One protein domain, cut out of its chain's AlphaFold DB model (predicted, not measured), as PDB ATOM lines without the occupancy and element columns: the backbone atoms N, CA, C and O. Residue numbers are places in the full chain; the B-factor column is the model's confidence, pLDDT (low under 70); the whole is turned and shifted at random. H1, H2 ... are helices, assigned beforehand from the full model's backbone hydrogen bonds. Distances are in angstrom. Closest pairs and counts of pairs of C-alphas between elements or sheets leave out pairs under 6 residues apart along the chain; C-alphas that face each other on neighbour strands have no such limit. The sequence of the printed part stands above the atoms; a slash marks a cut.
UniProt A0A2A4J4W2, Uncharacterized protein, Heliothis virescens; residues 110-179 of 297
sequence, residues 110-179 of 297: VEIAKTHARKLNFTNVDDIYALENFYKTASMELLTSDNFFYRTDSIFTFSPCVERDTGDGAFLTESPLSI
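Overview. This is residues 110 to 179 of the 297 residues of an uncharacterized protein of Heliothis virescens (UniProt A0A2A4J4W2). Picture a loose, two-part shape: a small head of three helices, H1, H2 and H3, at one end, and at the other a loop, residues 162 to 175, that runs out and folds back before the short helix H4. Between these two parts the backbone from residue 144 to 161 has no named element, and within it residues 149 to 155 stick out as a free-standing arch. The printed part has 70 residues with four named helices, in the order H1, H2, H3, H4, and no named strand; the class is all helix, though under half of the residues, 28 of the 70, are in named elements. The whole is loose, with a radius of gyration of the C-alphas of 14.1 A, and spans 36 by 31 by 20 A.

Arrangement. Begin with H1, residues 110 to 119, and H2, residues 128 to 137, the longest helices with 10 residues each. They only just touch, with 3 pairs of C-alphas within 8 A; look at the closest, those of Lys 114 and Leu 131, 7.5 A apart. H1 and H2 run the same way at a steep tilt of 59 degrees. Go on to H3, residues 140 to 143, which is close to H2 but not clearly touching it: their closest C-alphas, those of Tyr 135 and Leu 143, are 7.7 A apart. H1 and H3 are apart. H4, residues 176 to 179, is apart from H1, H2 and H3. In H1 and H2 every O i to N i+4 pair is within hydrogen-bond range; H3 and H4 are too short for such a pair, and each has its one O i to N i+3 pair within range.

Along the chain. Find C-alpha 110 at (24.517, -85.696, 0.114); from there H1 runs 14.3 A to C-alpha 119. H2 begins at C-alpha 128, at (32.716, -87.705, 3.071), and runs 14.2 A to C-alpha 137. H3 covers 4.8 A from Met 140 to Leu 143. Look last at H4, which spans 5.1 A from Pro 176 to C-alpha 179 at (9.461, -94.419, -14.273).

Size, cuts and confidence. The two C-alphas farthest apart, 37.9 A, are those of Thr 152 and Gly 167. The link from H3 to H4 is long, with 32 residues, residues 144 to 175; the link from H1 to H2 is short and that from H2 to H3 is tight. Residues 136 to 141, of which 136 and 137 belong to H2 and 140 and 141 to H3, stand free, and residues 149 to 155 stand free too. The printed part has no cut. The mean pLDDT of the printed part is 84.1, and no printed residue is under 70.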
ATOM      1  N   VAL A 110      23.220 -86.189  -0.367       81.06
ATOM      2  CA  VAL A 110      24.517 -85.696   0.114       81.06
ATOM      3  C   VAL A 110      24.351 -84.335   0.773       81.06
ATOM      4  O   VAL A 110      24.712 -84.189   1.940       81.06
ATOM      5  N   GLU A 111      23.767 -83.345   0.092       81.75
ATOM      6  CA  GLU A 111      23.597 -82.016   0.701       81.75
ATOM      7  C   GLU A 111      22.565 -82.019   1.838       81.75
ATOM      8  O   GLU A 111      22.697 -81.249   2.797       81.75
ATOM      9  N   ILE A 112      21.605 -82.950   1.819       81.06
ATOM     10  CA  ILE A 112      20.743 -83.249   2.970       81.06
ATOM     11  C   ILE A 112      21.569 -83.788   4.142       81.06
ATOM     12  O   ILE A 112      21.477 -83.238   5.242       81.06
ATOM     13  N   ALA A 113      22.410 -84.808   3.927       85.19
ATOM     14  CA  ALA A 113      23.254 -85.375   4.979       85.19
ATOM     15  C   ALA A 113      24.219 -84.332   5.568       85.19
ATOM     16  O   ALA A 113      24.373 -84.272   6.793       85.19
ATOM     17  N   LYS A 114      24.800 -83.455   4.737       87.00
ATOM     18  CA  LYS A 114      25.608 -82.316   5.202       87.00
ATOM     19  C   LYS A 114      24.784 -81.325   6.017       87.00
ATOM     20  O   LYS A 114      25.178 -80.960   7.119       87.00
ATOM     21  N   THR A 115      23.639 -80.881   5.502       83.50
ATOM     22  CA  THR A 115      22.803 -79.857   6.154       83.50
ATOM     23  C   THR A 115      22.236 -80.343   7.485       83.50
ATOM     24  O   THR A 115      22.218 -79.594   8.462       83.50
ATOM     25  N   HIS A 116      21.837 -81.611   7.560       87.06
ATOM     26  CA  HIS A 116      21.434 -82.243   8.809       87.06
ATOM     27  C   HIS A 116      22.603 -82.351   9.801       87.06
ATOM     28  O   HIS A 116      22.459 -81.963  10.957       87.06
ATOM     29  N   ALA A 117      23.791 -82.769   9.355       87.88
ATOM     30  CA  ALA A 117      24.968 -82.819  10.220       87.88
ATOM     31  C   ALA A 117      25.376 -81.419  10.738       87.88
ATOM     32  O   ALA A 117      25.644 -81.274  11.932       87.88
ATOM     33  N   ARG A 118      25.292 -80.364   9.904       88.00
ATOM     34  CA  ARG A 118      25.467 -78.956  10.330       88.00
ATOM     35  C   ARG A 118      24.485 -78.567  11.446       88.00
ATOM     36  O   ARG A 118      24.906 -77.951  12.421       88.00
ATOM     37  N   LYS A 119      23.200 -78.947  11.344       85.56
ATOM     38  CA  LYS A 119      22.196 -78.716  12.409       85.56
ATOM     39  C   LYS A 119      22.549 -79.423  13.723       85.56
ATOM     40  O   LYS A 119      22.258 -78.894  14.790       85.56
ATOM     41  N   LEU A 120      23.188 -80.589  13.647       88.00
ATOM     42  CA  LEU A 120      23.684 -81.349  14.800       88.00
ATOM     43  C   LEU A 120      25.073 -80.875  15.285       88.00
ATOM     44  O   LEU A 120      25.743 -81.585  16.031       88.00
ATOM     45  N   ASN A 121      25.499 -79.670  14.883       89.62
ATOM     46  CA  ASN A 121      26.788 -79.043  15.200       89.62
ATOM     47  C   ASN A 121      28.033 -79.803  14.699       89.62
ATOM     48  O   ASN A 121      29.148 -79.520  15.142       89.62
ATOM     49  N   PHE A 122      27.884 -80.731  13.749       91.00
ATOM     50  CA  PHE A 122      29.020 -81.355  13.073       91.00
ATOM     51  C   PHE A 122      29.526 -80.451  11.939       91.00
ATOM     52  O   PHE A 122      28.765 -80.022  11.071       91.00
ATOM     53  N   THR A 123      30.825 -80.142  11.958       91.12
ATOM     54  CA  THR A 123      31.427 -79.102  11.107       91.12
ATOM     55  C   THR A 123      32.161 -79.640   9.880       91.12
ATOM     56  O   THR A 123      32.152 -78.977   8.846       91.12
ATOM     57  N   ASN A 124      32.766 -80.833   9.948       91.81
ATOM     58  CA  ASN A 124      33.580 -81.398   8.861       91.81
ATOM     59  C   ASN A 124      32.726 -82.115   7.794       91.81
ATOM     60  O   ASN A 124      32.929 -83.287   7.494       91.81
ATOM     61  N   VAL A 125      31.709 -81.425   7.272       89.00
ATOM     62  CA  VAL A 125      30.672 -82.015   6.403       89.00
ATOM     63  C   VAL A 125      31.090 -82.227   4.950       89.00
ATOM     64  O   VAL A 125      30.430 -82.972   4.234       89.00
ATOM     65  N   ASP A 126      32.158 -81.576   4.499       90.44
ATOM     66  CA  ASP A 126      32.654 -81.716   3.126       90.44
ATOM     67  C   ASP A 126      33.667 -82.868   2.972       90.44
ATOM     68  O   ASP A 126      33.941 -83.304   1.854       90.44
ATOM     69  N   ASP A 127      34.148 -83.429   4.086       91.25
ATOM     70  CA  ASP A 127      34.858 -84.708   4.135       91.25
ATOM     71  C   ASP A 127      33.844 -85.857   4.251       91.25
ATOM     72  O   ASP A 127      33.216 -86.071   5.292       91.25
ATOM     73  N   ILE A 128      33.687 -86.611   3.161       87.19
ATOM     74  CA  ILE A 128      32.716 -87.705   3.071       87.19
ATOM     75  C   ILE A 128      32.986 -88.834   4.078       87.19
ATOM     76  O   ILE A 128      32.032 -89.416   4.589       87.19
ATOM     77  N   TYR A 129      34.249 -89.108   4.418       89.94
ATOM     78  CA  TYR A 129      34.609 -90.170   5.364       89.94
ATOM     79  C   TYR A 129      34.357 -89.731   6.808       89.94
ATOM     80  O   TYR A 129      33.878 -90.516   7.629       89.94
ATOM     81  N   ALA A 130      34.622 -88.460   7.123       91.88
ATOM     82  CA  ALA A 130      34.264 -87.896   8.422       91.88
ATOM     83  C   ALA A 130      32.738 -87.836   8.610       91.88
ATOM     84  O   ALA A 130      32.246 -88.154   9.695       91.88
ATOM     85  N   LEU A 131      31.992 -87.486   7.554       89.06
ATOM     86  CA  LEU A 131      30.528 -87.486   7.544       89.06
ATOM     87  C   LEU A 131      29.957 -88.906   7.717       89.06
ATOM     88  O   LEU A 131      29.080 -89.111   8.554       89.06
ATOM     89  N   GLU A 132      30.482 -89.896   6.987       88.31
ATOM     90  CA  GLU A 132      30.109 -91.311   7.132       88.31
ATOM     91  C   GLU A 132      30.345 -91.806   8.568       88.31
ATOM     92  O   GLU A 132      29.443 -92.371   9.196       88.31
ATOM     93  N   ASN A 133      31.535 -91.543   9.119       89.81
ATOM     94  CA  ASN A 133      31.887 -91.927  10.483       89.81
ATOM     95  C   ASN A 133      30.989 -91.241  11.527       89.81
ATOM     96  O   ASN A 133      30.586 -91.885  12.497       89.81
ATOM     97  N   PHE A 134      30.619 -89.971  11.323       91.31
ATOM     98  CA  PHE A 134      29.640 -89.280  12.169       91.31
ATOM     99  C   PHE A 134      28.291 -90.013  12.181       91.31
ATOM    100  O   PHE A 134      27.803 -90.351  13.256       91.31
ATOM    101  N   TYR A 135      27.716 -90.345  11.019       89.31
ATOM    102  CA  TYR A 135      26.442 -91.073  10.967       89.31
ATOM    103  C   TYR A 135      26.538 -92.477  11.592       89.31
ATOM    104  O   TYR A 135      25.676 -92.862  12.394       89.31
ATOM    105  N   LYS A 136      27.608 -93.229  11.302       86.88
ATOM    106  CA  LYS A 136      27.827 -94.572  11.870       86.88
ATOM    107  C   LYS A 136      27.980 -94.566  13.395       86.88
ATOM    108  O   LYS A 136      27.471 -95.470  14.049       86.88
ATOM    109  N   THR A 137      28.617 -93.544  13.972       88.31
ATOM    110  CA  THR A 137      28.902 -93.478  15.421       88.31
ATOM    111  C   THR A 137      27.882 -92.694  16.251       88.31
ATOM    112  O   THR A 137      27.754 -92.956  17.447       88.31
ATOM    113  N   ALA A 138      27.135 -91.758  15.658       88.94
ATOM    114  CA  ALA A 138      26.135 -90.965  16.371       88.94
ATOM    115  C   ALA A 138      24.968 -91.823  16.892       88.94
ATOM    116  O   ALA A 138      24.501 -92.755  16.225       88.94
ATOM    117  N   SER A 139      24.454 -91.472  18.077       88.19
ATOM    118  CA  SER A 139      23.270 -92.120  18.646       88.19
ATOM    119  C   SER A 139      22.030 -91.838  17.798       88.19
ATOM    120  O   SER A 139      21.885 -90.760  17.216       88.19
ATOM    121  N   MET A 140      21.099 -92.792  17.745       81.56
ATOM    122  CA  MET A 140      19.857 -92.578  16.999       81.56
ATOM    123  C   MET A 140      18.999 -91.462  17.587       81.56
ATOM    124  O   MET A 140      18.396 -90.724  16.824       81.56
ATOM    125  N   GLU A 141      19.013 -91.277  18.907       83.44
ATOM    126  CA  GLU A 141      18.364 -90.142  19.575       83.44
ATOM    127  C   GLU A 141      18.835 -88.792  19.008       83.44
ATOM    128  O   GLU A 141      18.013 -87.930  18.701       83.44
ATOM    129  N   LEU A 142      20.146 -88.632  18.784       85.75
ATOM    130  CA  LEU A 142      20.702 -87.435  18.153       85.75
ATOM    131  C   LEU A 142      20.282 -87.342  16.678       85.75
ATOM    132  O   LEU A 142      19.823 -86.289  16.235       85.75
ATOM    133  N   LEU A 143      20.403 -88.441  15.926       84.56
ATOM    134  CA  LEU A 143      20.094 -88.482  14.492       84.56
ATOM    135  C   LEU A 143      18.602 -88.311  14.164       84.56
ATOM    136  O   LEU A 143      18.281 -87.907  13.051       84.56
ATOM    137  N   THR A 144      17.695 -88.588  15.105       81.38
ATOM    138  CA  THR A 144      16.241 -88.410  14.939       81.38
ATOM    139  C   THR A 144      15.680 -87.247  15.758       81.38
ATOM    140  O   THR A 144      14.477 -87.202  16.013       81.38
ATOM    141  N   SER A 145      16.530 -86.305  16.180       81.88
ATOM    142  CA  SER A 145      16.111 -85.118  16.938       81.88
ATOM    143  C   SER A 145      15.459 -84.020  16.073       81.88
ATOM    144  O   SER A 145      14.615 -83.273  16.568       81.88
ATOM    145  N   ASP A 146      15.784 -83.934  14.772       77.62
ATOM    146  CA  ASP A 146      15.178 -82.977  13.826       77.62
ATOM    147  C   ASP A 146      13.808 -83.482  13.336       77.62
ATOM    148  O   ASP A 146      13.709 -84.314  12.433       77.62
ATOM    149  N   ASN A 147      12.726 -82.973  13.930       75.50
ATOM    150  CA  ASN A 147      11.364 -83.367  13.571       75.50
ATOM    151  C   ASN A 147      10.865 -82.619  12.318       75.50
ATOM    152  O   ASN A 147      10.679 -81.398  12.329       75.50
ATOM    153  N   PHE A 148      10.579 -83.368  11.247       73.56
ATOM    154  CA  PHE A 148      10.106 -82.813   9.975       73.56
ATOM    155  C   PHE A 148       8.756 -82.079  10.081       73.56
ATOM    156  O   PHE A 148       8.509 -81.145   9.318       73.56
ATOM    157  N   PHE A 149       7.900 -82.425  11.051       76.00
ATOM    158  CA  PHE A 149       6.606 -81.763  11.236       76.00
ATOM    159  C   PHE A 149       6.724 -80.292  11.672       76.00
ATOM    160  O   PHE A 149       5.767 -79.539  11.497       76.00
ATOM    161  N   TYR A 150       7.889 -79.840  12.152       80.06
ATOM    162  CA  TYR A 150       8.142 -78.416  12.425       80.06
ATOM    163  C   TYR A 150       8.602 -77.618  11.193       80.06
ATOM    164  O   TYR A 150       8.736 -76.394  11.279       80.06
ATOM    165  N   ARG A 151       8.848 -78.275  10.051       80.62
ATOM    166  CA  ARG A 151       9.269 -77.621   8.804       80.62
ATOM    167  C   ARG A 151       8.060 -77.093   8.033       80.62
ATOM    168  O   ARG A 151       7.093 -77.829   7.822       80.62
ATOM    169  N   THR A 152       8.133 -75.825   7.629       87.44
ATOM    170  CA  THR A 152       7.068 -75.084   6.929       87.44
ATOM    171  C   THR A 152       6.988 -75.433   5.441       87.44
ATOM    172  O   THR A 152       5.893 -75.519   4.897       87.44
ATOM    173  N   ASP A 153       8.134 -75.735   4.828       82.50
ATOM    174  CA  ASP A 153       8.318 -76.189   3.436       82.50
ATOM    175  C   ASP A 153       7.800 -77.617   3.149       82.50
ATOM    176  O   ASP A 153       7.854 -78.096   2.017       82.50
ATOM    177  N   SER A 154       7.314 -78.311   4.184       81.38
ATOM    178  CA  SER A 154       6.864 -79.709   4.156       81.38
ATOM    179  C   SER A 154       7.892 -80.741   3.654       81.38
ATOM    180  O   SER A 154       7.508 -81.854   3.292       81.38
ATOM    181  N   ILE A 155       9.194 -80.434   3.700       74.12
ATOM    182  CA  ILE A 155      10.256 -81.378   3.320       74.12
ATOM    183  C   ILE A 155      10.414 -82.497   4.359       74.12
ATOM    184  O   ILE A 155      10.608 -82.251   5.553       74.12
ATOM    185  N   PHE A 156      10.483 -83.734   3.869       74.19
ATOM    186  CA  PHE A 156      11.031 -84.875   4.599       74.19
ATOM    187  C   PHE A 156      12.553 -84.910   4.421       74.19
ATOM    188  O   PHE A 156      13.036 -84.985   3.294       74.19
ATOM    189  N   THR A 157      13.309 -84.834   5.522       70.50
ATOM    190  CA  THR A 157      14.779 -84.762   5.472       70.50
ATOM    191  C   THR A 157      15.389 -86.028   4.871       70.50
ATOM    192  O   THR A 157      16.034 -85.945   3.838       70.50
ATOM    193  N   PHE A 158      15.214 -87.188   5.515       77.69
ATOM    194  CA  PHE A 158      15.956 -88.400   5.165       77.69
ATOM    195  C   PHE A 158      15.183 -89.446   4.423       77.69
ATOM    196  O   PHE A 158      13.991 -89.663   4.655       77.69
ATOM    197  N   SER A 159      15.969 -90.116   3.579       76.44
ATOM    198  CA  SER A 159      15.446 -90.987   2.562       76.44
ATOM    199  C   SER A 159      16.516 -91.540   1.598       76.44
ATOM    200  O   SER A 159      17.425 -90.787   1.238       76.44
ATOM    201  N   PRO A 160      16.405 -92.791   1.091       78.81
ATOM    202  CA  PRO A 160      17.031 -93.186  -0.170       78.81
ATOM    203  C   PRO A 160      16.498 -92.387  -1.369       78.81
ATOM    204  O   PRO A 160      15.422 -91.803  -1.352       78.81
ATOM    205  N   CYS A 161      17.284 -92.328  -2.425       79.38
ATOM    206  CA  CYS A 161      17.278 -91.335  -3.492       79.38
ATOM    207  C   CYS A 161      17.203 -92.024  -4.861       79.38
ATOM    208  O   CYS A 161      16.936 -93.217  -4.940       79.38
ATOM    209  N   VAL A 162      17.482 -91.289  -5.943       84.38
ATOM    210  CA  VAL A 162      17.989 -91.950  -7.149       84.38
ATOM    211  C   VAL A 162      19.404 -92.429  -6.834       84.38
ATOM    212  O   VAL A 162      20.286 -91.623  -6.529       84.38
ATOM    213  N   GLU A 163      19.593 -93.737  -6.828       84.38
ATOM    214  CA  GLU A 163      20.850 -94.401  -6.506       84.38
ATOM    215  C   GLU A 163      21.741 -94.502  -7.746       84.38
ATOM    216  O   GLU A 163      21.270 -94.531  -8.886       84.38
ATOM    217  N   ARG A 164      23.058 -94.568  -7.532       81.56
ATOM    218  CA  ARG A 164      23.983 -94.953  -8.601       81.56
ATOM    219  C   ARG A 164      23.911 -96.464  -8.749       81.56
ATOM    220  O   ARG A 164      24.110 -97.170  -7.766       81.56
ATOM    221  N   ASP A 165      23.680 -96.945  -9.963       81.12
ATOM    222  CA  ASP A 165      23.797 -98.371 -10.243       81.12
ATOM    223  C   ASP A 165      25.274 -98.789 -10.178       81.12
ATOM    224  O   ASP A 165      26.083 -98.413 -11.031       81.12
ATOM    225  N   THR A 166      25.635 -99.520  -9.123       79.62
ATOM    226  CA  THR A 166      26.956-100.143  -8.950       79.62
ATOM    227  C   THR A 166      26.946-101.634  -9.294       79.62
ATOM    228  O   THR A 166      27.974-102.289  -9.152       79.62
ATOM    229  N   GLY A 167      25.806-102.185  -9.731       74.88
ATOM    230  CA  GLY A 167      25.564-103.625  -9.877       74.88
ATOM    231  C   GLY A 167      25.115-104.331  -8.590       74.88
ATOM    232  O   GLY A 167      24.565-105.429  -8.663       74.88
ATOM    233  N   ASP A 168      25.265-103.695  -7.424       70.12
ATOM    234  CA  ASP A 168      25.072-104.318  -6.105       70.12
ATOM    235  C   ASP A 168      23.693-104.024  -5.477       70.12
ATOM    236  O   ASP A 168      23.578-103.631  -4.317       70.12
ATOM    237  N   GLY A 169      22.617-104.237  -6.241       74.69
ATOM    238  CA  GLY A 169      21.255-104.274  -5.687       74.69
ATOM    239  C   GLY A 169      20.598-102.921  -5.391       74.69
ATOM    240  O   GLY A 169      19.736-102.862  -4.515       74.69
ATOM    241  N   ALA A 170      20.957-101.862  -6.127       83.19
ATOM    242  CA  ALA A 170      20.252-100.578  -6.090       83.19
ATOM    243  C   ALA A 170      18.731-100.757  -6.303       83.19
ATOM    244  O   ALA A 170      18.294-101.483  -7.202       83.19
ATOM    245  N   PHE A 171      17.924-100.083  -5.486       85.25
ATOM    246  CA  PHE A 171      16.463-100.180  -5.489       85.25
ATOM    247  C   PHE A 171      15.810 -99.197  -6.470       85.25
ATOM    248  O   PHE A 171      14.843 -99.552  -7.148       85.25
ATOM    249  N   LEU A 172      16.324 -97.966  -6.559       86.62
ATOM    250  CA  LEU A 172      15.734 -96.883  -7.348       86.62
ATOM    251  C   LEU A 172      16.793 -96.163  -8.197       86.62
ATOM    252  O   LEU A 172      17.350 -95.146  -7.803       86.62
ATOM    253  N   THR A 173      17.041 -96.659  -9.408       88.69
ATOM    254  CA  THR A 173      18.032 -96.093 -10.351       88.69
ATOM    255  C   THR A 173      17.489 -94.962 -11.238       88.69
ATOM    256  O   THR A 173      18.249 -94.294 -11.937       88.69
ATOM    257  N   GLU A 174      16.182 -94.692 -11.192       86.81
ATOM    258  CA  GLU A 174      15.511 -93.614 -11.927       86.81
ATOM    259  C   GLU A 174      14.522 -92.859 -11.031       86.81
ATOM    260  O   GLU A 174      13.975 -93.409 -10.078       86.81
ATOM    261  N   SER A 175      14.222 -91.593 -11.348       87.12
ATOM    262  CA  SER A 175      13.216 -90.850 -10.577       87.12
ATOM    263  C   SER A 175      11.817 -91.480 -10.734       87.12
ATOM    264  O   SER A 175      11.466 -91.888 -11.847       87.12
ATOM    265  N   PRO A 176      10.952 -91.479  -9.697       87.62
ATOM    266  CA  PRO A 176       9.587 -92.004  -9.817       87.62
ATOM    267  C   PRO A 176       8.786 -91.337 -10.942       87.62
ATOM    268  O   PRO A 176       7.995 -91.986 -11.623       87.62
ATOM    269  N   LEU A 177       9.041 -90.049 -11.204       85.62
ATOM    270  CA  LEU A 177       8.438 -89.321 -12.318       85.62
ATOM    271  C   LEU A 177       8.901 -89.853 -13.684       85.62
ATOM    272  O   LEU A 177       8.085 -89.929 -14.601       85.62
ATOM    273  N   SER A 178      10.177 -90.226 -13.825       88.69
ATOM    274  CA  SER A 178      10.722 -90.855 -15.039       88.69
ATOM    275  C   SER A 178      10.095 -92.228 -15.270       88.69
ATOM    276  O   SER A 178       9.583 -92.477 -16.359       88.69
ATOM    277  N   ILE A 179      10.037 -93.066 -14.230       89.81
ATOM    278  CA  ILE A 179       9.461 -94.419 -14.273       89.81
ATOM    279  C   ILE A 179       7.972 -94.368 -14.656       89.81
ATOM    280  O   ILE A 179       7.527 -95.051 -15.581       89.81
TER     281      ILE A 179